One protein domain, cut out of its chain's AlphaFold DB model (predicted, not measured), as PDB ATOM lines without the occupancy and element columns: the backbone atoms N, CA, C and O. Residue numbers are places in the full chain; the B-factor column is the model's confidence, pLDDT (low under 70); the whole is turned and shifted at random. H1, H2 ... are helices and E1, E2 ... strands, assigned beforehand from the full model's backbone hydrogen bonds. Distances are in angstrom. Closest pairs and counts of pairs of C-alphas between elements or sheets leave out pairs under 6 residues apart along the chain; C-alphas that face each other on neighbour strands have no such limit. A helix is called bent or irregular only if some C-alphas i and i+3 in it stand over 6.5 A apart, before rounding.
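Overview. This is residues 244 to 369 and 436 to 514 of the 521 residues of an uncharacterized protein of Streptomyces sp. SID4937 (UniProt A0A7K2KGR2). A long, twisted sheet, built on the long antiparallel strands E3 and E4, curls round helix H4. H2 packs on one face over E4 and E5 with H3 on the same face near E2, H1 and H5 cover parts of the opposite face, and residues 507 to 514, of which 507 to 512 belong to H6, stick out at one end. The printed part has 205 residues of mixed class, with six named helices and six named strands in the order H1 E1 H2 H3 H4 E2 E3 E4 E5 E6 H5 H6. The sheet is branched, with the antiparallel neighbour pairs E1 and E6, E2 and E3, E3 and E4, E4 and E5, E4 and E6. It is only just compact, close to loose, with a radius of gyration of the C-alphas of 20.0 A, and its outline is a rod of 76 by 36 by 31 A.

Arrangement. Start at H1, residues 248 to 256: it is over E3, residues 338 to 365, and E4, residues 436 to 456, at a height over the sheet of 9.7 A, and the closest C-alphas of H1 and E3, those of Arg 255 and Arg 347, are 5.2 A apart. Next comes E1, residues 266 to 269, an edge strand antiparallel to E6, residues 476 to 481, with N 266 and O 479 at 2.8 A. H2, residues 273 to 286, is on the opposite face from H1, over E4 and E5, residues 463 to 471, and runs along the strands, at 10 degrees to E4 on the local plane; its closest C-alphas to E4 are those of Val 284 and Ala 452, 5.4 A. H3, residues 299 to 307, is on the same face as H2 but over none of the strands; its closest C-alphas to E2, residues 330 to 332, are those of Ala 300 and Val 330, 5.4 A. The sheet curls round H4, residues 310 to 322, whose closest C-alphas to E3 are those of Thr 321 and Ala 346, 4.7 A; H4 is irregular, with C-alphas 315 and 318 at 7.3 A. In the hairpin of E2 and E3, look for N 332 and O 338 at 2.9 A. E3 is on one side of E4, with N 345 and O 449 at 2.8 A; on the other side are E5, in a hairpin with E4, with N 450 and O 468 at 2.8 A, and E6, with N 442 and O 478 at 2.9 A. H5, residues 482 to 491, is on the same face as H1, over E4 and E6 at a height of 8.7 A; its closest C-alphas to E4 are those of Gln 482 and Ser 438, 5.5 A. H6, residues 505 to 512, is not on the sheet and is only just apart from H5, at 8.1 A. In H1, H2, H3, H5 and H6 every O i to N i+4 pair is within hydrogen-bond range; in H4, 7 of 9 are.

Along the chain. Find C-alpha 248 at (92.380, 22.741, 12.543), where H1 begins. H2 spans 19.8 A and H4 18.7 A. E3 spans 36.7 A and bends by 165 degrees at residue 361; E4 begins at C-alpha 436, (69.480, 14.569, -15.265), bends by 83 degrees at residue 439 and spans 52.9 A. E5 spans 27.5 A, E6 16.7 A and H5 14.2 A. H6 ends at C-alpha 512, (66.150, -8.859, -1.493).

Size, cuts and confidence. The two C-alphas farthest apart, those of Ala 335 and Val 514, are 77.0 A apart. Residues 370 to 435 are not printed, and C-alphas 369 and 436 are 23.7 A apart across the cut. The links H2 to H3 and H5 to H6 are long. The mean pLDDT of the printed part is 83.6; 23 residues are under 70, among them 302 to 306, 333 to 336 and 364 to 369.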
ATOM      1  N   PRO A 244      93.470  22.072  21.551       69.38
ATOM      2  CA  PRO A 244      93.395  23.488  21.876       69.38
ATOM      3  C   PRO A 244      92.343  24.196  21.002       69.38
ATOM      4  O   PRO A 244      92.161  23.820  19.833       69.38
ATOM      5  N   PRO A 245      91.667  25.231  21.538       75.62
ATOM      6  CA  PRO A 245      90.652  25.969  20.803       75.62
ATOM      7  C   PRO A 245      91.228  26.589  19.525       75.62
ATOM      8  O   PRO A 245      92.323  27.152  19.518       75.62
ATOM      9  N   GLY A 246      90.473  26.474  18.438       70.75
ATOM     10  CA  GLY A 246      90.806  26.920  17.090       70.75
ATOM     11  C   GLY A 246      91.841  26.056  16.373       70.75
ATOM     12  O   GLY A 246      92.376  26.493  15.354       70.75
ATOM     13  N   SER A 247      92.157  24.860  16.884       80.31
ATOM     14  CA  SER A 247      92.996  23.905  16.153       80.31
ATOM     15  C   SER A 247      92.258  23.355  14.932       80.31
ATOM     16  O   SER A 247      91.091  22.969  15.014       80.31
ATOM     17  N   SER A 248      92.944  23.282  13.788       76.81
ATOM     18  CA  SER A 248      92.380  22.741  12.543       76.81
ATOM     19  C   SER A 248      91.878  21.305  12.718       76.81
ATOM     20  O   SER A 248      90.790  20.975  12.252       76.81
ATOM     21  N   ALA A 249      92.627  20.481  13.458       76.62
ATOM     22  CA  ALA A 249      92.247  19.115  13.802       76.62
ATOM     23  C   ALA A 249      90.987  19.056  14.683       76.62
ATOM     24  O   ALA A 249      90.090  18.265  14.403       76.62
ATOM     25  N   GLY A 250      90.874  19.918  15.704       83.56
ATOM     26  CA  GLY A 250      89.689  19.981  16.568       83.56
ATOM     27  C   GLY A 250      88.435  20.431  15.814       83.56
ATOM     28  O   GLY A 250      87.367  19.837  15.966       83.56
ATOM     29  N   LEU A 251      88.575  21.431  14.941       84.94
ATOM     30  CA  LEU A 251      87.493  21.909  14.077       84.94
ATOM     31  C   LEU A 251      87.088  20.849  13.039       84.94
ATOM     32  O   LEU A 251      85.897  20.636  12.820       84.94
ATOM     33  N   GLY A 252      88.058  20.140  12.452       83.12
ATOM     34  CA  GLY A 252      87.815  19.020  11.540       83.12
ATOM     35  C   GLY A 252      87.073  17.861  12.206       83.12
ATOM     36  O   GLY A 252      86.066  17.397  11.674       83.12
ATOM     37  N   ALA A 253      87.505  17.450  13.401       85.25
ATOM     38  CA  ALA A 253      86.834  16.409  14.182       85.25
ATOM     39  C   ALA A 253      85.399  16.806  14.562       85.25
ATOM     40  O   ALA A 253      84.488  15.984  14.492       85.25
ATOM     41  N   TRP A 254      85.175  18.077  14.914       88.38
ATOM     42  CA  TRP A 254      83.834  18.581  15.204       88.38
ATOM     43  C   TRP A 254      82.908  18.498  13.983       88.38
ATOM     44  O   TRP A 254      81.777  18.032  14.132       88.38
ATOM     45  N   ARG A 255      83.380  18.890  12.787       88.88
ATOM     46  CA  ARG A 255      82.603  18.798  11.534       88.88
ATOM     47  C   ARG A 255      82.302  17.351  11.143       88.88
ATOM     48  O   ARG A 255      81.173  17.053  10.765       88.88
ATOM     49  N   ALA A 256      83.278  16.455  11.304       86.94
ATOM     50  CA  ALA A 256      83.140  15.027  11.007       86.94
ATOM     51  C   ALA A 256      82.043  14.329  11.837       86.94
ATOM     52  O   ALA A 256      81.583  13.254  11.465       86.94
ATOM     53  N   GLY A 257      81.590  14.948  12.934       85.69
ATOM     54  CA  GLY A 257      80.431  14.496  13.703       85.69
ATOM     55  C   GLY A 257      79.069  14.704  13.022       85.69
ATOM     56  O   GLY A 257      78.053  14.425  13.652       85.69
ATOM     57  N   GLY A 258      79.011  15.232  11.795       89.38
ATOM     58  CA  GLY A 258      77.775  15.374  11.020       89.38
ATOM     59  C   GLY A 258      77.917  14.937   9.565       89.38
ATOM     60  O   GLY A 258      78.928  14.366   9.164       89.38
ATOM     61  N   VAL A 259      76.878  15.204   8.773       92.56
ATOM     62  CA  VAL A 259      76.821  14.814   7.356       92.56
ATOM     63  C   VAL A 259      77.559  15.851   6.494       92.56
ATOM     64  O   VAL A 259      77.146  17.016   6.478       92.56
ATOM     65  N   PRO A 260      78.627  15.472   5.764       89.38
ATOM     66  CA  PRO A 260      79.285  16.361   4.817       89.38
ATOM     67  C   PRO A 260      78.414  16.519   3.571       89.38
ATOM     68  O   PRO A 260      77.898  15.539   3.026       89.38
ATOM     69  N   LEU A 261      78.251  17.754   3.102       86.12
ATOM     70  CA  LEU A 261      77.509  17.984   1.870       86.12
ATOM     71  C   LEU A 261      78.386  17.782   0.636       86.12
ATOM     72  O   LEU A 261      79.520  18.259   0.605       86.12
ATOM     73  N   PRO A 262      77.850  17.154  -0.418       82.56
ATOM     74  CA  PRO A 262      78.494  17.135  -1.724       82.56
ATOM     75  C   PRO A 262      78.526  18.556  -2.308       82.56
ATOM     76  O   PRO A 262      77.657  19.379  -2.010       82.56
ATOM     77  N   MET A 263      79.481  18.841  -3.193       73.50
ATOM     78  CA  MET A 263      79.521  20.131  -3.898       73.50
ATOM     79  C   MET A 263      78.333  20.299  -4.856       73.50
ATOM     80  O   MET A 263      77.970  21.418  -5.204       73.50
ATOM     81  N   GLU A 264      77.697  19.189  -5.235       77.19
ATOM     82  CA  GLU A 264      76.467  19.123  -6.019       77.19
ATOM     83  C   GLU A 264      75.200  19.507  -5.229       77.19
ATOM     84  O   GLU A 264      74.120  19.607  -5.814       77.19
ATOM     85  N   ALA A 265      75.301  19.706  -3.910       81.81
ATOM     86  CA  ALA A 265      74.174  20.120  -3.084       81.81
ATOM     87  C   ALA A 265      73.839  21.600  -3.294       81.81
ATOM     88  O   ALA A 265      74.694  22.479  -3.210       81.81
ATOM     89  N   GLN A 266      72.553  21.878  -3.471       83.19
ATOM     90  CA  GLN A 266      72.004  23.223  -3.488       83.19
ATOM     91  C   GLN A 266      71.251  23.500  -2.191       83.19
ATOM     92  O   GLN A 266      70.365  22.744  -1.803       83.19
ATOM     93  N   VAL A 267      71.565  24.607  -1.526       83.38
ATOM     94  CA  VAL A 267      70.796  25.062  -0.364       83.38
ATOM     95  C   VAL A 267      69.606  25.880  -0.859       83.38
ATOM     96  O   VAL A 267      69.778  26.930  -1.470       83.38
ATOM     97  N   ASN A 268      68.395  25.390  -0.604       76.88
ATOM     98  CA  ASN A 268      67.148  26.008  -1.064       76.88
ATOM     99  C   ASN A 268      66.463  26.837   0.027       76.88
ATOM    100  O   ASN A 268      65.655  27.711  -0.281       76.88
ATOM    101  N   GLY A 269      66.755  26.550   1.298       74.25
ATOM    102  CA  GLY A 269      66.201  27.270   2.439       74.25
ATOM    103  C   GLY A 269      67.253  27.470   3.517       74.25
ATOM    104  O   GLY A 269      67.757  26.493   4.072       74.25
ATOM    105  N   PHE A 270      67.556  28.731   3.822       84.75
ATOM    106  CA  PHE A 270      68.427  29.131   4.922       84.75
ATOM    107  C   PHE A 270      67.814  30.320   5.660       84.75
ATOM    108  O   PHE A 270      67.360  31.277   5.035       84.75
ATOM    109  N   GLN A 271      67.821  30.265   6.991       86.56
ATOM    110  CA  GLN A 271      67.437  31.385   7.841       86.56
ATOM    111  C   GLN A 271      68.301  31.393   9.103       86.56
ATOM    112  O   GLN A 271      68.276  30.448   9.894       86.56
ATOM    113  N   GLY A 272      69.046  32.471   9.330       89.00
ATOM    114  CA  GLY A 272      69.890  32.616  10.508       89.00
ATOM    115  C   GLY A 272      71.151  33.449  10.325       89.00
ATOM    116  O   GLY A 272      71.951  33.479  11.260       89.00
ATOM    117  N   ALA A 273      71.354  34.153   9.209       89.25
ATOM    118  CA  ALA A 273      72.574  34.933   8.991       89.25
ATOM    119  C   ALA A 273      72.846  35.964  10.111       89.25
ATOM    120  O   ALA A 273      73.981  36.035  10.586       89.25
ATOM    121  N   PRO A 274      71.850  36.702  10.653       90.19
ATOM    122  CA  PRO A 274      72.067  37.592  11.798       90.19
ATOM    123  C   PRO A 274      72.522  36.856  13.059       90.19
ATOM    124  O   PRO A 274      73.297  37.397  13.843       90.19
ATOM    125  N   ARG A 275      72.061  35.614  13.258       92.81
ATOM    126  CA  ARG A 275      72.471  34.781  14.394       92.81
ATOM    127  C   ARG A 275      73.919  34.329  14.244       92.81
ATOM    128  O   ARG A 275      74.666  34.404  15.213       92.81
ATOM    129  N   VAL A 276      74.332  33.950  13.033       92.56
ATOM    130  CA  VAL A 276      75.735  33.623  12.737       92.56
ATOM    131  C   VAL A 276      76.629  34.853  12.920       92.56
ATOM    132  O   VAL A 276      77.665  34.748  13.567       92.56
ATOM    133  N   ARG A 277      76.210  36.041  12.462       90.56
ATOM    134  CA  ARG A 277      76.932  37.303  12.726       90.56
ATOM    135  C   ARG A 277      77.085  37.584  14.224       90.56
ATOM    136  O   ARG A 277      78.188  37.851  14.692       90.56
ATOM    137  N   ALA A 278      76.015  37.425  15.005       92.38
ATOM    138  CA  ALA A 278      76.076  37.571  16.460       92.38
ATOM    139  C   ALA A 278      76.988  36.521  17.131       92.38
ATOM    140  O   ALA A 278      77.649  36.813  18.135       92.38
ATOM    141  N   LEU A 279      77.054  35.303  16.584       94.06
ATOM    142  CA  LEU A 279      77.979  34.263  17.032       94.06
ATOM    143  C   LEU A 279      79.438  34.658  16.762       94.06
ATOM    144  O   LEU A 279      80.273  34.497  17.653       94.06
ATOM    145  N   VAL A 280      79.727  35.233  15.586       93.12
ATOM    146  CA  VAL A 280      81.044  35.801  15.254       93.12
ATOM    147  C   VAL A 280      81.422  36.886  16.256       93.12
ATOM    148  O   VAL A 280      82.473  36.783  16.886       93.12
ATOM    149  N   ASP A 281      80.543  37.856  16.507       93.00
ATOM    150  CA  ASP A 281      80.788  38.918  17.491       93.00
ATOM    151  C   ASP A 281      81.071  38.369  18.896       93.00
ATOM    152  O   ASP A 281      81.934  38.876  19.623       93.00
ATOM    153  N   THR A 282      80.351  37.316  19.287       94.00
ATOM    154  CA  THR A 282      80.518  36.654  20.586       94.00
ATOM    155  C   THR A 282      81.854  35.916  20.672       94.00
ATOM    156  O   THR A 282      82.523  35.994  21.706       94.00
ATOM    157  N   ALA A 283      82.279  35.243  19.598       93.88
ATOM    158  CA  ALA A 283      83.581  34.582  19.516       93.88
ATOM    159  C   ALA A 283      84.732  35.600  19.543       93.88
ATOM    160  O   ALA A 283      85.669  35.443  20.322       93.88
ATOM    161  N   VAL A 284      84.626  36.692  18.777       93.25
ATOM    162  CA  VAL A 284      85.612  37.786  18.758       93.25
ATOM    163  C   VAL A 284      85.766  38.407  20.144       93.25
ATOM    164  O   VAL A 284      86.886  38.597  20.615       93.25
ATOM    165  N   ARG A 285      84.654  38.683  20.838       93.31
ATOM    166  CA  ARG A 285      84.688  39.209  22.210       93.31
ATOM    167  C   ARG A 285      85.354  38.228  23.174       93.31
ATOM    168  O   ARG A 285      86.159  38.646  24.001       93.31
ATOM    169  N   ALA A 286      85.028  36.940  23.070       92.88
ATOM    170  CA  ALA A 286      85.614  35.902  23.911       92.88
ATOM    171  C   ALA A 286      87.124  35.724  23.676       92.88
ATOM    172  O   ALA A 286      87.842  35.403  24.616       92.88
ATOM    173  N   ALA A 287      87.604  35.984  22.457       91.56
ATOM    174  CA  ALA A 287      89.023  35.998  22.110       91.56
ATOM    175  C   ALA A 287      89.738  37.311  22.501       91.56
ATOM    176  O   ALA A 287      90.868  37.534  22.085       91.56
ATOM    177  N   GLY A 288      89.098  38.217  23.253       90.56
ATOM    178  CA  GLY A 288      89.711  39.483  23.676       90.56
ATOM    179  C   GLY A 288      89.735  40.577  22.599       90.56
ATOM    180  O   GLY A 288      90.463  41.563  22.732       90.56
ATOM    181  N   GLY A 289      88.935  40.430  21.538       88.88
ATOM    182  CA  GLY A 289      88.786  41.435  20.491       88.88
ATOM    183  C   GLY A 289      88.155  42.724  21.018       88.88
ATOM    184  O   GLY A 289      87.087  42.715  21.644       88.88
ATOM    185  N   ASN A 290      88.811  43.850  20.745       87.12
ATOM    186  CA  ASN A 290      88.331  45.163  21.156       87.12
ATOM    187  C   ASN A 290      87.012  45.558  20.457       87.12
ATOM    188  O   ASN A 290      86.547  44.929  19.504       87.12
ATOM    189  N   ASP A 291      86.397  46.642  20.932       84.56
ATOM    190  CA  ASP A 291      85.126  47.135  20.392       84.56
ATOM    191  C   ASP A 291      85.190  47.539  18.913       84.56
ATOM    192  O   ASP A 291      84.146  47.609  18.281       84.56
ATOM    193  N   ARG A 292      86.361  47.795  18.320       81.88
ATOM    194  CA  ARG A 292      86.452  48.255  16.923       81.88
ATOM    195  C   ARG A 292      86.121  47.177  15.902       81.88
ATOM    196  O   ARG A 292      85.752  47.516  14.786       81.88
ATOM    197  N   PHE A 293      86.194  45.906  16.287       81.81
ATOM    198  CA  PHE A 293      85.694  44.807  15.462       81.81
ATOM    199  C   PHE A 293      84.165  44.688  15.483       81.81
ATOM    200  O   PHE A 293      83.618  43.908  14.722       81.81
ATOM    201  N   ARG A 294      83.470  45.433  16.357       78.75
ATOM    202  CA  ARG A 294      82.021  45.282  16.600       78.75
ATOM    203  C   ARG A 294      81.240  46.597  16.547       78.75
ATOM    204  O   ARG A 294      80.025  46.601  16.394       78.75
ATOM    205  N   ARG A 295      81.912  47.730  16.744       76.94
ATOM    206  CA  ARG A 295      81.292  49.053  16.806       76.94
ATOM    207  C   ARG A 295      80.992  49.533  15.393       76.94
ATOM    208  O   ARG A 295      81.886  49.606  14.556       76.94
ATOM    209  N   GLN A 296      79.735  49.892  15.160       69.44
ATOM    210  CA  GLN A 296      79.256  50.434  13.889       69.44
ATOM    211  C   GLN A 296      80.032  51.706  13.498       69.44
ATOM    212  O   GLN A 296      80.456  52.475  14.365       69.44
ATOM    213  N   GLY A 297      80.263  51.893  12.195       63.62
ATOM    214  CA  GLY A 297      81.132  52.948  11.657       63.62
ATOM    215  C   GLY A 297      82.634  52.644  11.730       63.62
ATOM    216  O   GLY A 297      83.457  53.514  11.454       63.62
ATOM    217  N   GLN A 298      83.025  51.435  12.145       72.38
ATOM    218  CA  GLN A 298      84.399  50.950  12.019       72.38
ATOM    219  C   GLN A 298      84.506  50.042  10.798       72.38
ATOM    220  O   GLN A 298      83.746  49.082  10.682       72.38
ATOM    221  N   ALA A 299      85.503  50.285   9.944       68.88
ATOM    222  CA  ALA A 299      85.726  49.485   8.738       68.88
ATOM    223  C   ALA A 299      85.856  47.984   9.050       68.88
ATOM    224  O   ALA A 299      85.267  47.161   8.366       68.88
ATOM    225  N   ALA A 300      86.553  47.628  10.136       68.25
ATOM    226  CA  ALA A 300      86.714  46.235  10.550       68.25
ATOM    227  C   ALA A 300      85.381  45.563  10.930       68.25
ATOM    228  O   ALA A 300      85.159  44.409  10.575       68.25
ATOM    229  N   ALA A 301      84.486  46.281  11.617       70.44
ATOM    230  CA  ALA A 301      83.156  45.777  11.959       70.44
ATOM    231  C   ALA A 301      82.264  45.636  10.716       70.44
ATOM    232  O   ALA A 301      81.544  44.651  10.586       70.44
ATOM    233  N   TYR A 302      82.348  46.592   9.785       68.88
ATOM    234  CA  TYR A 302      81.620  46.541   8.517       68.88
ATOM    235  C   TYR A 302      82.062  45.348   7.659       68.88
ATOM    236  O   TYR A 302      81.229  44.547   7.248       68.88
ATOM    237  N   THR A 303      83.373  45.161   7.468       69.81
ATOM    238  CA  THR A 303      83.932  44.032   6.708       69.81
ATOM    239  C   THR A 303      83.474  42.680   7.259       69.81
ATOM    240  O   THR A 303      83.081  41.814   6.484       69.81
ATOM    241  N   LEU A 304      83.481  42.491   8.585       69.50
ATOM    242  CA  LEU A 304      82.995  41.249   9.201       69.50
ATOM    243  C   LEU A 304      81.479  41.069   9.053       69.50
ATOM    244  O   LEU A 304      81.014  39.955   8.819       69.50
ATOM    245  N   GLY A 305      80.714  42.153   9.210       67.81
ATOM    246  CA  GLY A 305      79.255  42.138   9.126       67.81
ATOM    247  C   GLY A 305      78.729  41.830   7.725       67.81
ATOM    248  O   GLY A 305      77.700  41.169   7.613       67.81
ATOM    249  N   GLU A 306      79.439  42.267   6.685       67.56
ATOM    250  CA  GLU A 306      79.122  41.984   5.279       67.56
ATOM    251  C   GLU A 306      79.616  40.604   4.825       67.56
ATOM    252  O   GLU A 306      78.989  39.966   3.980       67.56
ATOM    253  N   ALA A 307      80.710  40.096   5.407       71.69
ATOM    254  CA  ALA A 307      81.282  38.802   5.027       71.69
ATOM    255  C   ALA A 307      80.345  37.608   5.289       71.69
ATOM    256  O   ALA A 307      80.535  36.543   4.709       71.69
ATOM    257  N   VAL A 308      79.342  37.772   6.159       79.75
ATOM    258  CA  VAL A 308      78.379  36.727   6.523       79.75
ATOM    259  C   VAL A 308      76.966  37.177   6.154       79.75
ATOM    260  O   VAL A 308      76.215  37.695   6.984       79.75
ATOM    261  N   SER A 309      76.596  36.953   4.894       78.19
ATOM    262  CA  SER A 309      75.239  37.148   4.375       78.19
ATOM    263  C   SER A 309      74.494  35.818   4.225       78.19
ATOM    264  O   SER A 309      75.104  34.745   4.219       78.19
ATOM    265  N   THR A 310      73.167  35.876   4.090       83.06
ATOM    266  CA  THR A 310      72.342  34.690   3.799       83.06
ATOM    267  C   THR A 310      72.790  34.029   2.496       83.06
ATOM    268  O   THR A 310      72.900  32.807   2.427       83.06
ATOM    269  N   GLU A 311      73.187  34.835   1.516       76.56
ATOM    270  CA  GLU A 311      73.541  34.377   0.174       76.56
ATOM    271  C   GLU A 311      74.908  33.685   0.198       76.56
ATOM    272  O   GLU A 311      75.079  32.605  -0.370       76.56
ATOM    273  N   TRP A 312      75.857  34.248   0.955       79.31
ATOM    274  CA  TRP A 312      77.139  33.605   1.217       79.31
ATOM    275  C   TRP A 312      76.958  32.284   1.968       79.31
ATOM    276  O   TRP A 312      77.546  31.286   1.568       79.31
ATOM    277  N   LEU A 313      76.112  32.237   3.006       83.38
ATOM    278  CA  LEU A 313      75.860  31.010   3.775       83.38
ATOM    279  C   LEU A 313      75.220  29.914   2.914       83.38
ATOM    280  O   LEU A 313      75.637  28.761   3.001       83.38
ATOM    281  N   ILE A 314      74.260  30.267   2.056       80.62
ATOM    282  CA  ILE A 314      73.617  29.356   1.097       80.62
ATOM    283  C   ILE A 314      74.651  28.733   0.155       80.62
ATOM    284  O   ILE A 314      74.652  27.519  -0.053       80.62
ATOM    285  N   SER A 315      75.550  29.541  -0.402       75.44
ATOM    286  CA  SER A 315      76.555  29.064  -1.354       75.44
ATOM    287  C   SER A 315      77.743  28.364  -0.697       75.44
ATOM    288  O   SER A 315      78.293  27.426  -1.269       75.44
ATOM    289  N   ALA A 316      78.151  28.801   0.493       79.25
ATOM    290  CA  ALA A 316      79.317  28.275   1.189       79.25
ATOM    291  C   ALA A 316      79.007  27.018   2.009       79.25
ATOM    292  O   ALA A 316      79.949  26.331   2.392       79.25
ATOM    293  N   LEU A 317      77.738  26.682   2.289       86.19
ATOM    294  CA  LEU A 317      77.395  25.574   3.192       86.19
ATOM    295  C   LEU A 317      78.094  24.245   2.849       86.19
ATOM    296  O   LEU A 317      78.612  23.617   3.780       86.19
ATOM    297  N   PRO A 318      78.207  23.820   1.571       83.81
ATOM    298  CA  PRO A 318      79.002  22.643   1.240       83.81
ATOM    299  C   PRO A 318      80.449  22.748   1.718       83.81
ATOM    300  O   PRO A 318      80.938  21.857   2.413       83.81
ATOM    301  N   LEU A 319      81.114  23.878   1.483       82.81
ATOM    302  CA  LEU A 319      82.465  24.106   1.985       82.81
ATOM    303  C   LEU A 319      82.514  24.158   3.520       82.81
ATOM    304  O   LEU A 319      83.403  23.558   4.124       82.81
ATOM    305  N   LEU A 320      81.551  24.821   4.167       86.00
ATOM    306  CA  LEU A 320      81.502  24.959   5.624       86.00
ATOM    307  C   LEU A 320      81.393  23.606   6.336       86.00
ATOM    308  O   LEU A 320      81.944  23.460   7.428       86.00
ATOM    309  N   THR A 321      80.699  22.634   5.732       86.94
ATOM    310  CA  THR A 321      80.559  21.269   6.274       86.94
ATOM    311  C   THR A 321      81.789  20.395   6.029       86.94
ATOM    312  O   THR A 321      82.112  19.558   6.868       86.94
ATOM    313  N   ASN A 322      82.529  20.617   4.936       80.94
ATOM    314  CA  ASN A 322      83.723  19.832   4.606       80.94
ATOM    315  C   ASN A 322      85.006  20.414   5.232       80.94
ATOM    316  O   ASN A 322      85.714  19.747   5.991       80.94
ATOM    317  N   ALA A 323      85.298  21.685   4.963       77.94
ATOM    318  CA  ALA A 323      86.564  22.333   5.310       77.94
ATOM    319  C   ALA A 323      86.418  23.474   6.333       77.94
ATOM    320  O   ALA A 323      87.358  23.747   7.081       77.94
ATOM    321  N   GLY A 324      85.240  24.100   6.404       80.06
ATOM    322  CA  GLY A 324      85.093  25.425   7.005       80.06
ATOM    323  C   GLY A 324      85.496  26.531   6.026       80.06
ATOM    324  O   GLY A 324      85.959  26.257   4.920       80.06
ATOM    325  N   ALA A 325      85.308  27.787   6.422       79.25
ATOM    326  CA  ALA A 325      85.729  28.946   5.638       79.25
ATOM    327  C   ALA A 325      86.348  30.016   6.536       79.25
ATOM    328  O   ALA A 325      85.797  30.345   7.590       79.25
ATOM    329  N   GLU A 326      87.475  30.583   6.111       78.62
ATOM    330  CA  GLU A 326      88.035  31.777   6.742       78.62
ATOM    331  C   GLU A 326      87.277  33.033   6.293       78.62
ATOM    332  O   GLU A 326      86.989  33.217   5.109       78.62
ATOM    333  N   LEU A 327      86.948  33.896   7.258       78.69
ATOM    334  CA  LEU A 327      86.435  35.238   7.005       78.69
ATOM    335  C   LEU A 327      87.598  36.177   6.647       78.69
ATOM    336  O   LEU A 327      88.730  35.926   7.077       78.69
ATOM    337  N   PRO A 328      87.337  37.285   5.923       70.50
ATOM    338  CA  PRO A 328      88.372  38.250   5.582       70.50
ATOM    339  C   PRO A 328      89.152  38.704   6.826       70.50
ATOM    340  O   PRO A 328      88.534  39.049   7.841       70.50
ATOM    341  N   PRO A 329      90.497  38.720   6.780       72.31
ATOM    342  CA  PRO A 329      91.285  39.218   7.895       72.31
ATOM    343  C   PRO A 329      90.987  40.704   8.094       72.31
ATOM    344  O   PRO A 329      90.966  41.483   7.138       72.31
ATOM    345  N   VAL A 330      90.775  41.112   9.344       77.62
ATOM    346  CA  VAL A 330      90.501  42.514   9.674       77.62
ATOM    347  C   VAL A 330      91.458  43.035  10.730       77.62
ATOM    348  O   VAL A 330      91.913  42.319  11.625       77.62
ATOM    349  N   HIS A 331      91.752  44.327  10.622       80.88
ATOM    350  CA  HIS A 331      92.755  45.001  11.432       80.88
ATOM    351  C   HIS A 331      92.137  46.208  12.133       80.88
ATOM    352  O   HIS A 331      91.556  47.085  11.492       80.88
ATOM    353  N   ALA A 332      92.300  46.285  13.451       77.50
ATOM    354  CA  ALA A 332      91.912  47.444  14.243       77.50
ATOM    355  C   ALA A 332      93.160  48.282  14.567       77.50
ATOM    356  O   ALA A 332      93.989  47.884  15.385       77.50
ATOM    357  N   THR A 333      93.307  49.456  13.945       68.50
ATOM    358  CA  THR A 333      94.481  50.339  14.101       68.50
ATOM    359  C   THR A 333      94.361  51.269  15.313       68.50
ATOM    360  O   THR A 333      93.304  51.841  15.560       68.50
ATOM    361  N   GLY A 334      95.427  51.453  16.104       65.00
ATOM    362  CA  GLY A 334      95.488  52.392  17.241       65.00
ATOM    363  C   GLY A 334      96.566  52.027  18.268       65.00
ATOM    364  O   GLY A 334      97.376  51.145  18.008       65.00
ATOM    365  N   ALA A 335      96.557  52.675  19.442       64.19
ATOM    366  CA  ALA A 335      97.580  52.500  20.491       64.19
ATOM    367  C   ALA A 335      97.755  51.044  20.980       64.19
ATOM    368  O   ALA A 335      98.841  50.659  21.398       64.19
ATOM    369  N   LYS A 336      96.698  50.228  20.890       67.38
ATOM    370  CA  LYS A 336      96.732  48.765  21.039       67.38
ATOM    371  C   LYS A 336      96.153  48.142  19.771       67.38
ATOM    372  O   LYS A 336      94.975  47.788  19.731       67.38
ATOM    373  N   GLY A 337      96.942  48.145  18.699       81.81
ATOM    374  CA  GLY A 337      96.533  47.557  17.426       81.81
ATOM    375  C   GLY A 337      96.255  46.062  17.579       81.81
ATOM    376  O   GLY A 337      96.995  45.383  18.290       81.81
ATOM    377  N   GLN A 338      95.206  45.566  16.927       86.56
ATOM    378  CA  GLN A 338      94.829  44.151  16.963       86.56
ATOM    379  C   GLN A 338      94.571  43.616  15.560       86.56
ATOM    380  O   GLN A 338      93.991  44.311  14.720       86.56
ATOM    381  N   ASP A 339      94.957  42.362  15.360       86.62
ATOM    382  CA  ASP A 339      94.641  41.559  14.185       86.62
ATOM    383  C   ASP A 339      93.618  40.503  14.547       86.62
ATOM    384  O   ASP A 339      93.745  39.854  15.583       86.62
ATOM    385  N   LEU A 340      92.615  40.328  13.693       84.50
ATOM    386  CA  LEU A 340      91.595  39.308  13.852       84.50
ATOM    387  C   LEU A 340      91.577  38.400  12.626       84.50
ATOM    388  O   LEU A 340      91.430  38.860  11.491       84.50
ATOM    389  N   ARG A 341      91.669  37.096  12.889       88.94
ATOM    390  CA  ARG A 341      91.304  36.035  11.949       88.94
ATOM    391  C   ARG A 341      90.136  35.252  12.526       88.94
ATOM    392  O   ARG A 341      90.179  34.853  13.689       88.94
ATOM    393  N   ALA A 342      89.102  35.031  11.728       87.50
ATOM    394  CA  ALA A 342      87.935  34.262  12.130       87.50
ATOM    395  C   ALA A 342      87.623  33.198  11.080       87.50
ATOM    396  O   ALA A 342      87.848  33.415   9.894       87.50
ATOM    397  N   SER A 343      87.099  32.055  11.513       87.56
ATOM    398  CA  SER A 343      86.623  31.000  10.618       87.56
ATOM    399  C   SER A 343      85.255  30.497  11.051       87.56
ATOM    400  O   SER A 343      84.957  30.443  12.247       87.56
ATOM    401  N   VAL A 344      84.429  30.141  10.070       89.25
ATOM    402  CA  VAL A 344      83.076  29.609  10.246       89.25
ATOM    403  C   VAL A 344      83.058  28.155   9.791       89.25
ATOM    404  O   VAL A 344      83.633  27.801   8.764       89.25
ATOM    405  N   HIS A 345      82.384  27.312  10.564       90.75
ATOM    406  CA  HIS A 345      82.262  25.874  10.348       90.75
ATOM    407  C   HIS A 345      80.806  25.469  10.513       90.75
ATOM    408  O   HIS A 345      80.090  26.043  11.337       90.75
ATOM    409  N   ALA A 346      80.379  24.464   9.757       92.69
ATOM    410  CA  ALA A 346      79.024  23.937   9.805       92.69
ATOM    411  C   ALA A 346      79.034  22.436  10.095       92.69
ATOM    412  O   ALA A 346      79.938  21.717   9.671       92.69
ATOM    413  N   ARG A 347      77.997  21.964  10.780       93.25
ATOM    414  CA  ARG A 347      77.715  20.543  10.961       93.25
ATOM    415  C   ARG A 347      76.226  20.299  10.757       93.25
ATOM    416  O   ARG A 347      75.399  20.969  11.373       93.25
ATOM    417  N   LEU A 348      75.899  19.334   9.902       93.88
ATOM    418  CA  LEU A 348      74.526  18.912   9.645       93.88
ATOM    419  C   LEU A 348      74.201  17.639  10.410       93.88
ATOM    420  O   LEU A 348      74.983  16.688  10.397       93.88
ATOM    421  N   ARG A 349      73.032  17.617  11.041       91.12
ATOM    422  CA  ARG A 349      72.522  16.473  11.800       91.12
ATOM    423  C   ARG A 349      71.011  16.362  11.665       91.12
ATOM    424  O   ARG A 349      70.368  17.274  11.142       91.12
ATOM    425  N   ASP A 350      70.467  15.260  12.167       91.12
ATOM    426  CA  ASP A 350      69.025  14.997  12.209       91.12
ATOM    427  C   ASP A 350      68.363  15.187  10.834       91.12
ATOM    428  O   ASP A 350      67.322  15.827  10.694       91.12
ATOM    429  N   GLY A 351      69.034  14.681   9.800       93.56
ATOM    430  CA  GLY A 351      68.605  14.762   8.419       93.56
ATOM    431  C   GLY A 351      67.327  13.971   8.173       93.56
ATOM    432  O   GLY A 351      67.204  12.815   8.590       93.56
ATOM    433  N   GLN A 352      66.401  14.564   7.430       94.56
ATOM    434  CA  GLN A 352      65.149  13.940   7.030       94.56
ATOM    435  C   GLN A 352      64.915  14.131   5.535       94.56
ATOM    436  O   GLN A 352      64.776  15.261   5.058       94.56
ATOM    437  N   VAL A 353      64.823  13.026   4.796       95.38
ATOM    438  CA  VAL A 353      64.371  13.049   3.401       95.38
ATOM    439  C   VAL A 353      62.911  13.503   3.368       95.38
ATOM    440  O   VAL A 353      62.032  12.886   3.971       95.38
ATOM    441  N   LEU A 354      62.660  14.609   2.667       94.19
ATOM    442  CA  LEU A 354      61.335  15.211   2.523       94.19
ATOM    443  C   LEU A 354      60.579  14.650   1.320       94.19
ATOM    444  O   LEU A 354      59.351  14.697   1.294       94.19
ATOM    445  N   GLY A 355      61.290  14.150   0.311       93.50
ATOM    446  CA  GLY A 355      60.700  13.531  -0.869       93.50
ATOM    447  C   GLY A 355      61.600  13.610  -2.096       93.50
ATOM    448  O   GLY A 355      62.582  14.357  -2.127       93.50
ATOM    449  N   VAL A 356      61.224  12.834  -3.110       93.50
ATOM    450  CA  VAL A 356      61.804  12.882  -4.455       93.50
ATOM    451  C   VAL A 356      60.957  13.825  -5.308       93.50
ATOM    452  O   VAL A 356      59.731  13.722  -5.319       93.50
ATOM    453  N   GLY A 357      61.611  14.760  -5.984       90.19
ATOM    454  CA  GLY A 357      61.006  15.710  -6.902       90.19
ATOM    455  C   GLY A 357      61.380  15.451  -8.355       90.19
ATOM    456  O   GLY A 357      61.905  14.395  -8.717       90.19
ATOM    457  N   ASP A 358      61.110  16.450  -9.188       90.38
ATOM    458  CA  ASP A 358      61.306  16.363 -10.633       90.38
ATOM    459  C   ASP A 358      62.771  16.117 -11.023       90.38
ATOM    460  O   ASP A 358      63.711  16.379 -10.259       90.38
ATOM    461  N   LYS A 359      62.963  15.613 -12.249       90.88
ATOM    462  CA  LYS A 359      64.289  15.449 -12.847       90.88
ATOM    463  C   LYS A 359      64.906  16.813 -13.129       90.88
ATOM    464  O   LYS A 359      64.305  17.648 -13.800       90.88
ATOM    465  N   MET A 360      66.135  16.999 -12.663       85.69
ATOM    466  CA  MET A 360      66.897  18.225 -12.844       85.69
ATOM    467  C   MET A 360      68.309  17.940 -13.317       85.69
ATOM    468  O   MET A 360      68.909  16.913 -12.989       85.69
ATOM    469  N   THR A 361      68.853  18.903 -14.042       83.25
ATOM    470  CA  THR A 361      70.289  19.009 -14.257       83.25
ATOM    471  C   THR A 361      70.920  19.652 -13.029       83.25
ATOM    472  O   THR A 361      70.395  20.644 -12.528       83.25
ATOM    473  N   PHE A 362      72.040  19.104 -12.561       77.56
ATOM    474  CA  PHE A 362      72.842  19.665 -11.474       77.56
ATOM    475  C   PHE A 362      74.201  20.082 -12.027       77.56
ATOM    476  O   PHE A 362      74.957  19.254 -12.541       77.56
ATOM    477  N   GLU A 363      74.508  21.369 -11.948       72.56
ATOM    478  CA  GLU A 363      75.751  21.934 -12.439       72.56
ATOM    479  C   GLU A 363      76.473  22.715 -11.348       72.56
ATOM    480  O   GLU A 363      76.036  23.775 -10.912       72.56
ATOM    481  N   THR A 364      77.652  22.230 -10.979       63.09
ATOM    482  CA  THR A 364      78.633  23.024 -10.252       63.09
ATOM    483  C   THR A 364      79.150  24.149 -11.152       63.09
ATOM    484  O   THR A 364      79.744  23.909 -12.206       63.09
ATOM    485  N   VAL A 365      78.910  25.394 -10.747       55.06
ATOM    486  CA  VAL A 365      79.473  26.579 -11.393       55.06
ATOM    487  C   VAL A 365      80.944  26.662 -10.973       55.06
ATOM    488  O   VAL A 365      81.236  26.939  -9.813       55.06
ATOM    489  N   ALA A 366      81.828  26.394 -11.943       44.41
ATOM    490  CA  ALA A 366      83.296  26.438 -11.905       44.41
ATOM    491  C   ALA A 366      84.029  25.353 -11.082       44.41
ATOM    492  O   ALA A 366      84.660  25.626 -10.065       44.41
ATOM    493  N   GLN A 367      84.101  24.135 -11.631       35.22
ATOM    494  CA  GLN A 367      85.349  23.360 -11.588       35.22
ATOM    495  C   GLN A 367      86.098  23.578 -12.906       35.22
ATOM    496  O   GLN A 367      86.048  22.762 -13.821       35.22
ATOM    497  N   SER A 368      86.747  24.731 -13.035       29.70
ATOM    498  CA  SER A 368      87.907  24.829 -13.915       29.70
ATOM    499  C   SER A 368      89.102  24.521 -13.028       29.70
ATOM    500  O   SER A 368      89.252  25.167 -11.989       29.70
ATOM    501  N   ASP A 369      89.936  23.553 -13.409       31.67
ATOM    502  CA  ASP A 369      91.287  23.468 -12.858       31.67
ATOM    503  C   ASP A 369      91.901  24.872 -12.845       31.67
ATOM    504  O   ASP A 369      91.685  25.660 -13.771       31.67
ATOM    505  N   LYS A 436      70.605  14.174 -16.115       83.25
ATOM    506  CA  LYS A 436      69.480  14.569 -15.265       83.25
ATOM    507  C   LYS A 436      69.233  13.514 -14.202       83.25
ATOM    508  O   LYS A 436      69.106  12.331 -14.515       83.25
ATOM    509  N   PHE A 437      69.067  13.956 -12.965       87.81
ATOM    510  CA  PHE A 437      68.693  13.099 -11.845       87.81
ATOM    511  C   PHE A 437      67.412  13.617 -11.215       87.81
ATOM    512  O   PHE A 437      67.188  14.826 -11.190       87.81
ATOM    513  N   SER A 438      66.584  12.726 -10.674       92.12
ATOM    514  CA  SER A 438      65.506  13.153  -9.783       92.12
ATOM    515  C   SER A 438      66.117  13.956  -8.637       92.12
ATOM    516  O   SER A 438      67.139  13.557  -8.062       92.12
ATOM    517  N   SER A 439      65.530  15.106  -8.337       91.88
ATOM    518  CA  SER A 439      65.950  15.908  -7.195       91.88
ATOM    519  C   SER A 439      65.424  15.299  -5.899       91.88
ATOM    520  O   SER A 439      64.355  14.702  -5.871       91.88
ATOM    521  N   VAL A 440      66.174  15.427  -4.812       94.31
ATOM    522  CA  VAL A 440      65.728  15.024  -3.475       94.31
ATOM    523  C   VAL A 440      65.889  16.213  -2.553       94.31
ATOM    524  O   VAL A 440      66.970  16.804  -2.509       94.31
ATOM    525  N   LEU A 441      64.824  16.561  -1.831       94.62
ATOM    526  CA  LEU A 441      64.889  17.556  -0.766       94.62
ATOM    527  C   LEU A 441      65.121  16.864   0.573       94.62
ATOM    528  O   LEU A 441      64.432  15.905   0.920       94.62
ATOM    529  N   VAL A 442      66.077  17.380   1.334       95.12
ATOM    530  CA  VAL A 442      66.423  16.898   2.669       95.12
ATOM    531  C   VAL A 442      66.457  18.090   3.620       95.12
ATOM    532  O   VAL A 442      67.094  19.102   3.322       95.12
ATOM    533  N   ALA A 443      65.763  17.988   4.752       94.81
ATOM    534  CA  ALA A 443      65.867  18.957   5.839       94.81
ATOM    535  C   ALA A 443      66.942  18.506   6.827       94.81
ATOM    536  O   ALA A 443      66.970  17.336   7.196       94.81
ATOM    537  N   PHE A 444      67.788  19.426   7.281       94.19
ATOM    538  CA  PHE A 444      68.784  19.171   8.319       94.19
ATOM    539  C   PHE A 444      68.698  20.210   9.431       94.19
ATOM    540  O   PHE A 444      68.426  21.390   9.191       94.19
ATOM    541  N   THR A 445      69.031  19.787  10.646       93.44
ATOM    542  CA  THR A 445      69.413  20.713  11.712       93.44
ATOM    543  C   THR A 445      70.844  21.183  11.457       93.44
ATOM    544  O   THR A 445      71.733  20.367  11.201       93.44
ATOM    545  N   LEU A 446      71.068  22.501  11.511       93.44
ATOM    546  CA  LEU A 446      72.372  23.111  11.262       93.44
ATOM    547  C   LEU A 446      72.985  23.635  12.563       93.44
ATOM    548  O   LEU A 446      72.483  24.592  13.158       93.44
ATOM    549  N   ASP A 447      74.112  23.046  12.954       93.75
ATOM    550  CA  ASP A 447      75.003  23.610  13.959       93.75
ATOM    551  C   ASP A 447      76.085  24.452  13.273       93.75
ATOM    552  O   ASP A 447      76.656  24.060  12.251       93.75
ATOM    553  N   VAL A 448      76.396  25.606  13.853       94.31
ATOM    554  CA  VAL A 448      77.432  26.526  13.383       94.31
ATOM    555  C   VAL A 448      78.445  26.731  14.493       94.31
ATOM    556  O   VAL A 448      78.075  27.028  15.629       94.31
ATOM    557  N   LYS A 449      79.728  26.625  14.154       94.25
ATOM    558  CA  LYS A 449      80.841  26.928  15.051       94.25
ATOM    559  C   LYS A 449      81.720  28.015  14.451       94.25
ATOM    560  O   LYS A 449      82.070  27.968  13.276       94.25
ATOM    561  N   VAL A 450      82.096  28.987  15.273       93.81
ATOM    562  CA  VAL A 450      83.023  30.058  14.915       93.81
ATOM    563  C   VAL A 450      84.256  29.969  15.795       93.81
ATOM    564  O   VAL A 450      84.131  29.907  17.018       93.81
ATOM    565  N   ALA A 451      85.434  30.020  15.179       93.44
ATOM    566  CA  ALA A 451      86.704  30.191  15.873       93.44
ATOM    567  C   ALA A 451      87.284  31.568  15.541       93.44
ATOM    568  O   ALA A 451      87.446  31.902  14.367       93.44
ATOM    569  N   ALA A 452      87.604  32.359  16.563       92.94
ATOM    570  CA  ALA A 452      88.220  33.675  16.427       92.94
ATOM    571  C   ALA A 452      89.603  33.679  17.080       92.94
ATOM    572  O   ALA A 452      89.752  33.239  18.219       92.94
ATOM    573  N   ARG A 453      90.601  34.201  16.368       93.25
ATOM    574  CA  ARG A 453      91.975  34.414  16.826       93.25
ATOM    575  C   ARG A 453      92.283  35.904  16.791       93.25
ATOM    576  O   ARG A 453      92.257  36.504  15.718       93.25
ATOM    577  N   VAL A 454      92.600  36.475  17.948       91.69
ATOM    578  CA  VAL A 454      92.998  37.878  18.091       91.69
ATOM    579  C   VAL A 454      94.459  37.943  18.507       91.69
ATOM    580  O   VAL A 454      94.853  37.300  19.481       91.69
ATOM    581  N   THR A 455      95.251  38.726  17.783       89.62
ATOM    582  CA  THR A 455      96.672  38.944  18.071       89.62
ATOM    583  C   THR A 455      96.931  40.425  18.315       89.62
ATOM    584  O   THR A 455      96.620  41.272  17.476       89.62
ATOM    585  N   ASP A 456      97.509  40.743  19.474       86.12
ATOM    586  CA  ASP A 456      97.947  42.099  19.800       86.12
ATOM    587  C   ASP A 456      99.232  42.447  19.028       86.12
ATOM    588  O   ASP A 456     100.205  41.694  19.047       86.12
ATOM    589  N   ARG A 457      99.273  43.627  18.399       77.19
ATOM    590  CA  ARG A 457     100.435  44.120  17.628       77.19
ATOM    591  C   ARG A 457     101.541  44.764  18.484       77.19
ATOM    592  O   ARG A 457     102.470  45.360  17.945       77.19
ATOM    593  N   VAL A 458     101.428  44.724  19.811       72.50
ATOM    594  CA  VAL A 458     102.383  45.360  20.740       72.50
ATOM    595  C   VAL A 458     103.518  44.380  21.086       72.50
ATOM    596  O   VAL A 458     103.347  43.174  20.967       72.50
ATOM    597  N   ARG A 459     104.673  44.907  21.526       57.12
ATOM    598  CA  ARG A 459     105.990  44.245  21.712       57.12
ATOM    599  C   ARG A 459     105.993  42.865  22.403       57.12
ATOM    600  O   ARG A 459     106.938  42.112  22.205       57.12
ATOM    601  N   THR A 460     104.965  42.519  23.174       60.56
ATOM    602  CA  THR A 460     104.694  41.148  23.637       60.56
ATOM    603  C   THR A 460     103.399  40.678  22.980       60.56
ATOM    604  O   THR A 460     102.313  40.901  23.518       60.56
ATOM    605  N   SER A 461     103.510  40.112  21.780       67.12
ATOM    606  CA  SER A 461     102.386  39.672  20.955       67.12
ATOM    607  C   SER A 461     101.579  38.586  21.666       67.12
ATOM    608  O   SER A 461     101.903  37.399  21.640       67.12
ATOM    609  N   ARG A 462     100.506  38.993  22.347       83.12
ATOM    610  CA  ARG A 462      99.571  38.063  22.968       83.12
ATOM    611  C   ARG A 462      98.559  37.630  21.918       83.12
ATOM    612  O   ARG A 462      97.838  38.462  21.373       83.12
ATOM    613  N   THR A 463      98.499  36.328  21.666       87.94
ATOM    614  CA  THR A 463      97.447  35.718  20.849       87.94
ATOM    615  C   THR A 463      96.438  35.038  21.759       87.94
ATOM    616  O   THR A 463      96.808  34.302  22.673       87.94
ATOM    617  N   GLN A 464      95.160  35.290  21.513       91.56
ATOM    618  CA  GLN A 464      94.049  34.625  22.180       91.56
ATOM    619  C   GLN A 464      93.137  33.997  21.134       91.56
ATOM    620  O   GLN A 464      92.945  34.547  20.049       91.56
ATOM    621  N   VAL A 465      92.589  32.831  21.463       92.69
ATOM    622  CA  VAL A 465      91.682  32.088  20.589       92.69
ATOM    623  C   VAL A 465      90.447  31.693  21.379       92.69
ATOM    624  O   VAL A 465      90.560  31.240  22.517       92.69
ATOM    625  N   ALA A 466      89.272  31.855  20.779       93.31
ATOM    626  CA  ALA A 466      88.015  31.401  21.355       93.31
ATOM    627  C   ALA A 466      87.128  30.741  20.297       93.31
ATOM    628  O   ALA A 466      87.067  31.191  19.152       93.31
ATOM    629  N   GLU A 467      86.403  29.707  20.717       93.81
ATOM    630  CA  GLU A 467      85.369  29.046  19.921       93.81
ATOM    631  C   GLU A 467      83.983  29.321  20.502       93.81
ATOM    632  O   GLU A 467      83.801  29.348  21.725       93.81
ATOM    633  N   ARG A 468      82.983  29.496  19.640       94.06
ATOM    634  CA  ARG A 468      81.567  29.535  20.022       94.06
ATOM    635  C   ARG A 468      80.749  28.707  19.049       94.06
ATOM    636  O   ARG A 468      81.027  28.704  17.857       94.06
ATOM    637  N   GLU A 469      79.742  28.022  19.569       93.06
ATOM    638  CA  GLU A 469      78.870  27.132  18.807       93.06
ATOM    639  C   GLU A 469      77.410  27.496  19.063       93.06
ATOM    640  O   GLU A 469      77.059  27.949  20.155       93.06
ATOM    641  N   MET A 470      76.565  27.309  18.054       92.44
ATOM    642  CA  MET A 470      75.120  27.404  18.192       92.44
ATOM    643  C   MET A 470      74.401  26.469  17.222       92.44
ATOM    644  O   MET A 470      74.891  26.218  16.127       92.44
ATOM    645  N   THR A 471      73.189  26.057  17.578       92.19
ATOM    646  CA  THR A 471      72.248  25.420  16.647       92.19
ATOM    647  C   THR A 471      71.283  26.469  16.104       92.19
ATOM    648  O   THR A 471      70.715  27.254  16.872       92.19
ATOM    649  N   LEU A 472      71.078  26.502  14.786       90.44
ATOM    650  CA  LEU A 472      70.052  27.354  14.190       90.44
ATOM    651  C   LEU A 472      68.649  26.797  14.488       90.44
ATOM    652  O   LEU A 472      68.430  25.592  14.398       90.44
ATOM    653  N   PRO A 473      67.673  27.662  14.824       86.69
ATOM    654  CA  PRO A 473      66.331  27.212  15.196       86.69
ATOM    655  C   PRO A 473      65.490  26.761  13.996       86.69
ATOM    656  O   PRO A 473      64.535  26.004  14.168       86.69
ATOM    657  N   THR A 474      65.819  27.249  12.799       88.94
ATOM    658  CA  THR A 474      65.147  26.884  11.553       88.94
ATOM    659  C   THR A 474      66.016  25.853  10.830       88.94
ATOM    660  O   THR A 474      67.211  26.112  10.656       88.94
ATOM    661  N   PRO A 475      65.461  24.701  10.414       91.12
ATOM    662  CA  PRO A 475      66.208  23.722   9.638       91.12
ATOM    663  C   PRO A 475      66.611  24.296   8.277       91.12
ATOM    664  O   PRO A 475      65.914  25.140   7.706       91.12
ATOM    665  N   VAL A 476      67.728  23.807   7.745       93.31
ATOM    666  CA  VAL A 476      68.161  24.112   6.379       93.31
ATOM    667  C   VAL A 476      67.610  23.065   5.422       93.31
ATOM    668  O   VAL A 476      67.625  21.873   5.729       93.31
ATOM    669  N   VAL A 477      67.118  23.504   4.264       93.12
ATOM    670  CA  VAL A 477      66.591  22.604   3.227       93.12
ATOM    671  C   VAL A 477      67.576  22.533   2.077       93.12
ATOM    672  O   VAL A 477      67.969  23.560   1.520       93.12
ATOM    673  N   ILE A 478      67.950  21.311   1.717       93.12
ATOM    674  CA  ILE A 478      69.009  21.023   0.759       93.12
ATOM    675  C   ILE A 478      68.445  20.155  -0.356       93.12
ATOM    676  O   ILE A 478      67.855  19.108  -0.095       93.12
ATOM    677  N   ARG A 479      68.646  20.589  -1.598       91.81
ATOM    678  CA  ARG A 479      68.374  19.815  -2.802       91.81
ATOM    679  C   ARG A 479      69.647  19.122  -3.266       91.81
ATOM    680  O   ARG A 479      70.692  19.753  -3.383       91.81
ATOM    681  N   MET A 480      69.556  17.838  -3.584       90.69
ATOM    682  CA  MET A 480      70.673  17.068  -4.136       90.69
ATOM    683  C   MET A 480      70.191  16.010  -5.142       90.69
ATOM    684  O   MET A 480      69.007  15.663  -5.133       90.69
ATOM    685  N   PRO A 481      71.076  15.481  -6.006       91.94
ATOM    686  CA  PRO A 481      70.735  14.371  -6.889       91.94
ATOM    687  C   PRO A 481      70.348  13.116  -6.097       91.94
ATOM    688  O   PRO A 481      71.024  12.759  -5.129       91.94
ATOM    689  N   GLN A 482      69.323  12.388  -6.549       93.75
ATOM    690  CA  GLN A 482      68.865  11.151  -5.901       93.75
ATOM    691  C   GLN A 482      69.991  10.138  -5.613       93.75
ATOM    692  O   GLN A 482      70.079   9.691  -4.470       93.75
ATOM    693  N   PRO A 483      70.917   9.817  -6.546       91.44
ATOM    694  CA  PRO A 483      72.001   8.871  -6.253       91.44
ATOM    695  C   PRO A 483      72.956   9.334  -5.148       91.44
ATOM    696  O   PRO A 483      73.673   8.515  -4.571       91.44
ATOM    697  N   VAL A 484      73.022  10.641  -4.884       91.50
ATOM    698  CA  VAL A 484      73.842  11.206  -3.809       91.50
ATOM    699  C   VAL A 484      73.095  11.127  -2.481       91.50
ATOM    700  O   VAL A 484      73.671  10.654  -1.506       91.50
ATOM    701  N   ALA A 485      71.801  11.467  -2.459       92.94
ATOM    702  CA  ALA A 485      70.957  11.294  -1.275       92.94
ATOM    703  C   ALA A 485      70.936   9.834  -0.796       92.94
ATOM    704  O   ALA A 485      71.131   9.571   0.388       92.94
ATOM    705  N   THR A 486      70.789   8.880  -1.722       93.44
ATOM    706  CA  THR A 486      70.848   7.445  -1.420       93.44
ATOM    707  C   THR A 486      72.188   7.047  -0.797       93.44
ATOM    708  O   THR A 486      72.211   6.350   0.211       93.44
ATOM    709  N   ARG A 487      73.312   7.520  -1.354       93.31
ATOM    710  CA  ARG A 487      74.649   7.235  -0.808       93.31
ATOM    711  C   ARG A 487      74.840   7.816   0.591       93.31
ATOM    712  O   ARG A 487      75.357   7.119   1.458       93.31
ATOM    713  N   LEU A 488      74.407   9.057   0.820       92.38
ATOM    714  CA  LEU A 488      74.490   9.692   2.137       92.38
ATOM    715  C   LEU A 488      73.622   8.975   3.172       92.38
ATOM    716  O   LEU A 488      74.068   8.783   4.296       92.38
ATOM    717  N   LEU A 489      72.416   8.542   2.796       92.25
ATOM    718  CA  LEU A 489      71.521   7.805   3.687       92.25
ATOM    719  C   LEU A 489      72.144   6.474   4.135       92.25
ATOM    720  O   LEU A 489      72.063   6.123   5.308       92.25
ATOM    721  N   THR A 490      72.829   5.772   3.229       91.06
ATOM    722  CA  THR A 490      73.560   4.538   3.557       91.06
ATOM    723  C   THR A 490      74.815   4.798   4.395       91.06
ATOM    724  O   THR A 490      75.119   4.017   5.292       91.06
ATOM    725  N   ALA A 491      75.556   5.875   4.114       92.00
ATOM    726  CA  ALA A 491      76.804   6.195   4.812       92.00
ATOM    727  C   ALA A 491      76.584   6.792   6.215       92.00
ATOM    728  O   ALA A 491      77.425   6.612   7.094       92.00
ATOM    729  N   TYR A 492      75.456   7.475   6.434       91.12
ATOM    730  CA  TYR A 492      75.137   8.188   7.675       91.12
ATOM    731  C   TYR A 492      73.762   7.790   8.247       91.12
ATOM    732  O   TYR A 492      72.931   8.665   8.507       91.12
ATOM    733  N   PRO A 493      73.500   6.494   8.500       85.88
ATOM    734  CA  PRO A 493      72.166   5.994   8.853       85.88
ATOM    735  C   PRO A 493      71.651   6.494  10.214       85.88
ATOM    736  O   PRO A 493      70.458   6.414  10.493       85.88
ATOM    737  N   THR A 494      72.538   7.002  11.075       85.19
ATOM    738  CA  THR A 494      72.189   7.599  12.376       85.19
ATOM    739  C   THR A 494      71.955   9.108  12.308       85.19
ATOM    740  O   THR A 494      71.350   9.659  13.223       85.19
ATOM    741  N   ALA A 495      72.425   9.782  11.254       86.88
ATOM    742  CA  ALA A 495      72.352  11.237  11.103       86.88
ATOM    743  C   ALA A 495      71.441  11.686   9.951       86.88
ATOM    744  O   ALA A 495      71.129  12.871   9.862       86.88
ATOM    745  N   LEU A 496      71.012  10.767   9.084       91.50
ATOM    746  CA  LEU A 496      70.074  10.990   7.989       91.50
ATOM    747  C   LEU A 496      69.066   9.838   7.945       91.50
ATOM    748  O   LEU A 496      69.437   8.671   8.017       91.50
ATOM    749  N   THR A 497      67.786  10.169   7.815       92.31
ATOM    750  CA  THR A 497      66.680   9.210   7.793       92.31
ATOM    751  C   THR A 497      65.750   9.463   6.612       92.31
ATOM    752  O   THR A 497      65.574  10.596   6.164       92.31
ATOM    753  N   ASP A 498      65.118   8.396   6.126       92.75
ATOM    754  CA  ASP A 498      64.036   8.454   5.143       92.75
ATOM    755  C   ASP A 498      62.766   7.844   5.752       92.75
ATOM    756  O   ASP A 498      62.507   6.644   5.611       92.75
ATOM    757  N   PRO A 499      61.998   8.628   6.531       89.25
ATOM    758  CA  PRO A 499      60.855   8.096   7.263       89.25
ATOM    759  C   PRO A 499      59.739   7.612   6.334       89.25
ATOM    760  O   PRO A 499      59.034   6.673   6.699       89.25
ATOM    761  N   GLY A 500      59.600   8.221   5.152       88.06
ATOM    762  CA  GLY A 500      58.581   7.873   4.162       88.06
ATOM    763  C   GLY A 500      59.004   6.804   3.154       88.06
ATOM    764  O   GLY A 500      58.211   6.504   2.270       88.06
ATOM    765  N   ASP A 501      60.224   6.262   3.266       91.12
ATOM    766  CA  ASP A 501      60.846   5.381   2.261       91.12
ATOM    767  C   ASP A 501      60.748   5.957   0.834       91.12
ATOM    768  O   ASP A 501      60.532   5.238  -0.142       91.12
ATOM    769  N   TYR A 502      60.899   7.280   0.702       91.44
ATOM    770  CA  TYR A 502      60.808   7.988  -0.578       91.44
ATOM    771  C   TYR A 502      61.893   7.549  -1.569       91.44
ATOM    772  O   TYR A 502      61.713   7.677  -2.779       91.44
ATOM    773  N   LEU A 503      63.021   7.041  -1.066       91.06
ATOM    774  CA  LEU A 503      64.119   6.492  -1.859       91.06
ATOM    775  C   LEU A 503      63.997   4.975  -2.089       91.06
ATOM    776  O   LEU A 503      64.837   4.417  -2.795       91.06
ATOM    777  N   GLY A 504      62.978   4.315  -1.524       85.31
ATOM    778  CA  GLY A 504      62.662   2.898  -1.745       85.31
ATOM    779  C   GLY A 504      63.697   1.906  -1.202       85.31
ATOM    780  O   GLY A 504      63.752   0.764  -1.661       85.31
ATOM    781  N   LEU A 505      64.546   2.322  -0.257       81.88
ATOM    782  CA  LEU A 505      65.622   1.480   0.271       81.88
ATOM    783  C   LEU A 505      65.106   0.381   1.198       81.88
ATOM    784  O   LEU A 505      65.657  -0.721   1.192       81.88
ATOM    785  N   ARG A 506      64.046   0.642   1.973       79.94
ATOM    786  CA  ARG A 506      63.446  -0.386   2.837       79.94
ATOM    787  C   ARG A 506      62.684  -1.405   2.001       79.94
ATOM    788  O   ARG A 506      62.852  -2.602   2.224       79.94
ATOM    789  N   ALA A 507      61.919  -0.948   1.009       75.25
ATOM    790  CA  ALA A 507      61.253  -1.826   0.051       75.25
ATOM    791  C   ALA A 507      62.249  -2.718  -0.716       75.25
ATOM    792  O   ALA A 507      62.030  -3.924  -0.833       75.25
ATOM    793  N   ALA A 508      63.374  -2.162  -1.180       73.56
ATOM    794  CA  ALA A 508      64.413  -2.927  -1.871       73.56
ATOM    795  C   ALA A 508      65.093  -3.966  -0.960       73.56
ATOM    796  O   ALA A 508      65.293  -5.108  -1.374       73.56
ATOM    797  N   ALA A 509      65.404  -3.603   0.290       75.62
ATOM    798  CA  ALA A 509      65.970  -4.532   1.267       75.62
ATOM    799  C   ALA A 509      64.995  -5.667   1.624       75.62
ATOM    800  O   ALA A 509      65.407  -6.821   1.728       75.62
ATOM    801  N   ALA A 510      63.699  -5.362   1.754       74.81
ATOM    802  CA  ALA A 510      62.661  -6.362   1.992       74.81
ATOM    803  C   ALA A 510      62.501  -7.325   0.803       74.81
ATOM    804  O   ALA A 510      62.383  -8.529   1.012       74.81
ATOM    805  N   ALA A 511      62.556  -6.823  -0.434       72.88
ATOM    806  CA  ALA A 511      62.489  -7.651  -1.638       72.88
ATOM    807  C   ALA A 511      63.719  -8.562  -1.798       72.88
ATOM    808  O   ALA A 511      63.578  -9.720  -2.181       72.88
ATOM    809  N   ALA A 512      64.915  -8.071  -1.459       75.88
ATOM    810  CA  ALA A 512      66.150  -8.859  -1.493       75.88
ATOM    811  C   ALA A 512      66.218  -9.946  -0.401       75.88
ATOM    812  O   ALA A 512      66.975 -10.904  -0.539       75.88
ATOM    813  N   ALA A 513      65.437  -9.809   0.676       73.81
ATOM    814  CA  ALA A 513      65.353 -10.790   1.757       73.81
ATOM    815  C   ALA A 513      64.406 -11.971   1.450       73.81
ATOM    816  O   ALA A 513      64.373 -12.933   2.219       73.81
ATOM    817  N   VAL A 514      63.644 -11.923   0.350       71.19
ATOM    818  CA  VAL A 514      62.793 -13.038  -0.091       71.19
ATOM    819  C   VAL A 514      63.661 -14.054  -0.849       71.19
ATOM    820  O   VAL A 514      64.218 -13.702  -1.892       71.19
TER     821      VAL A 514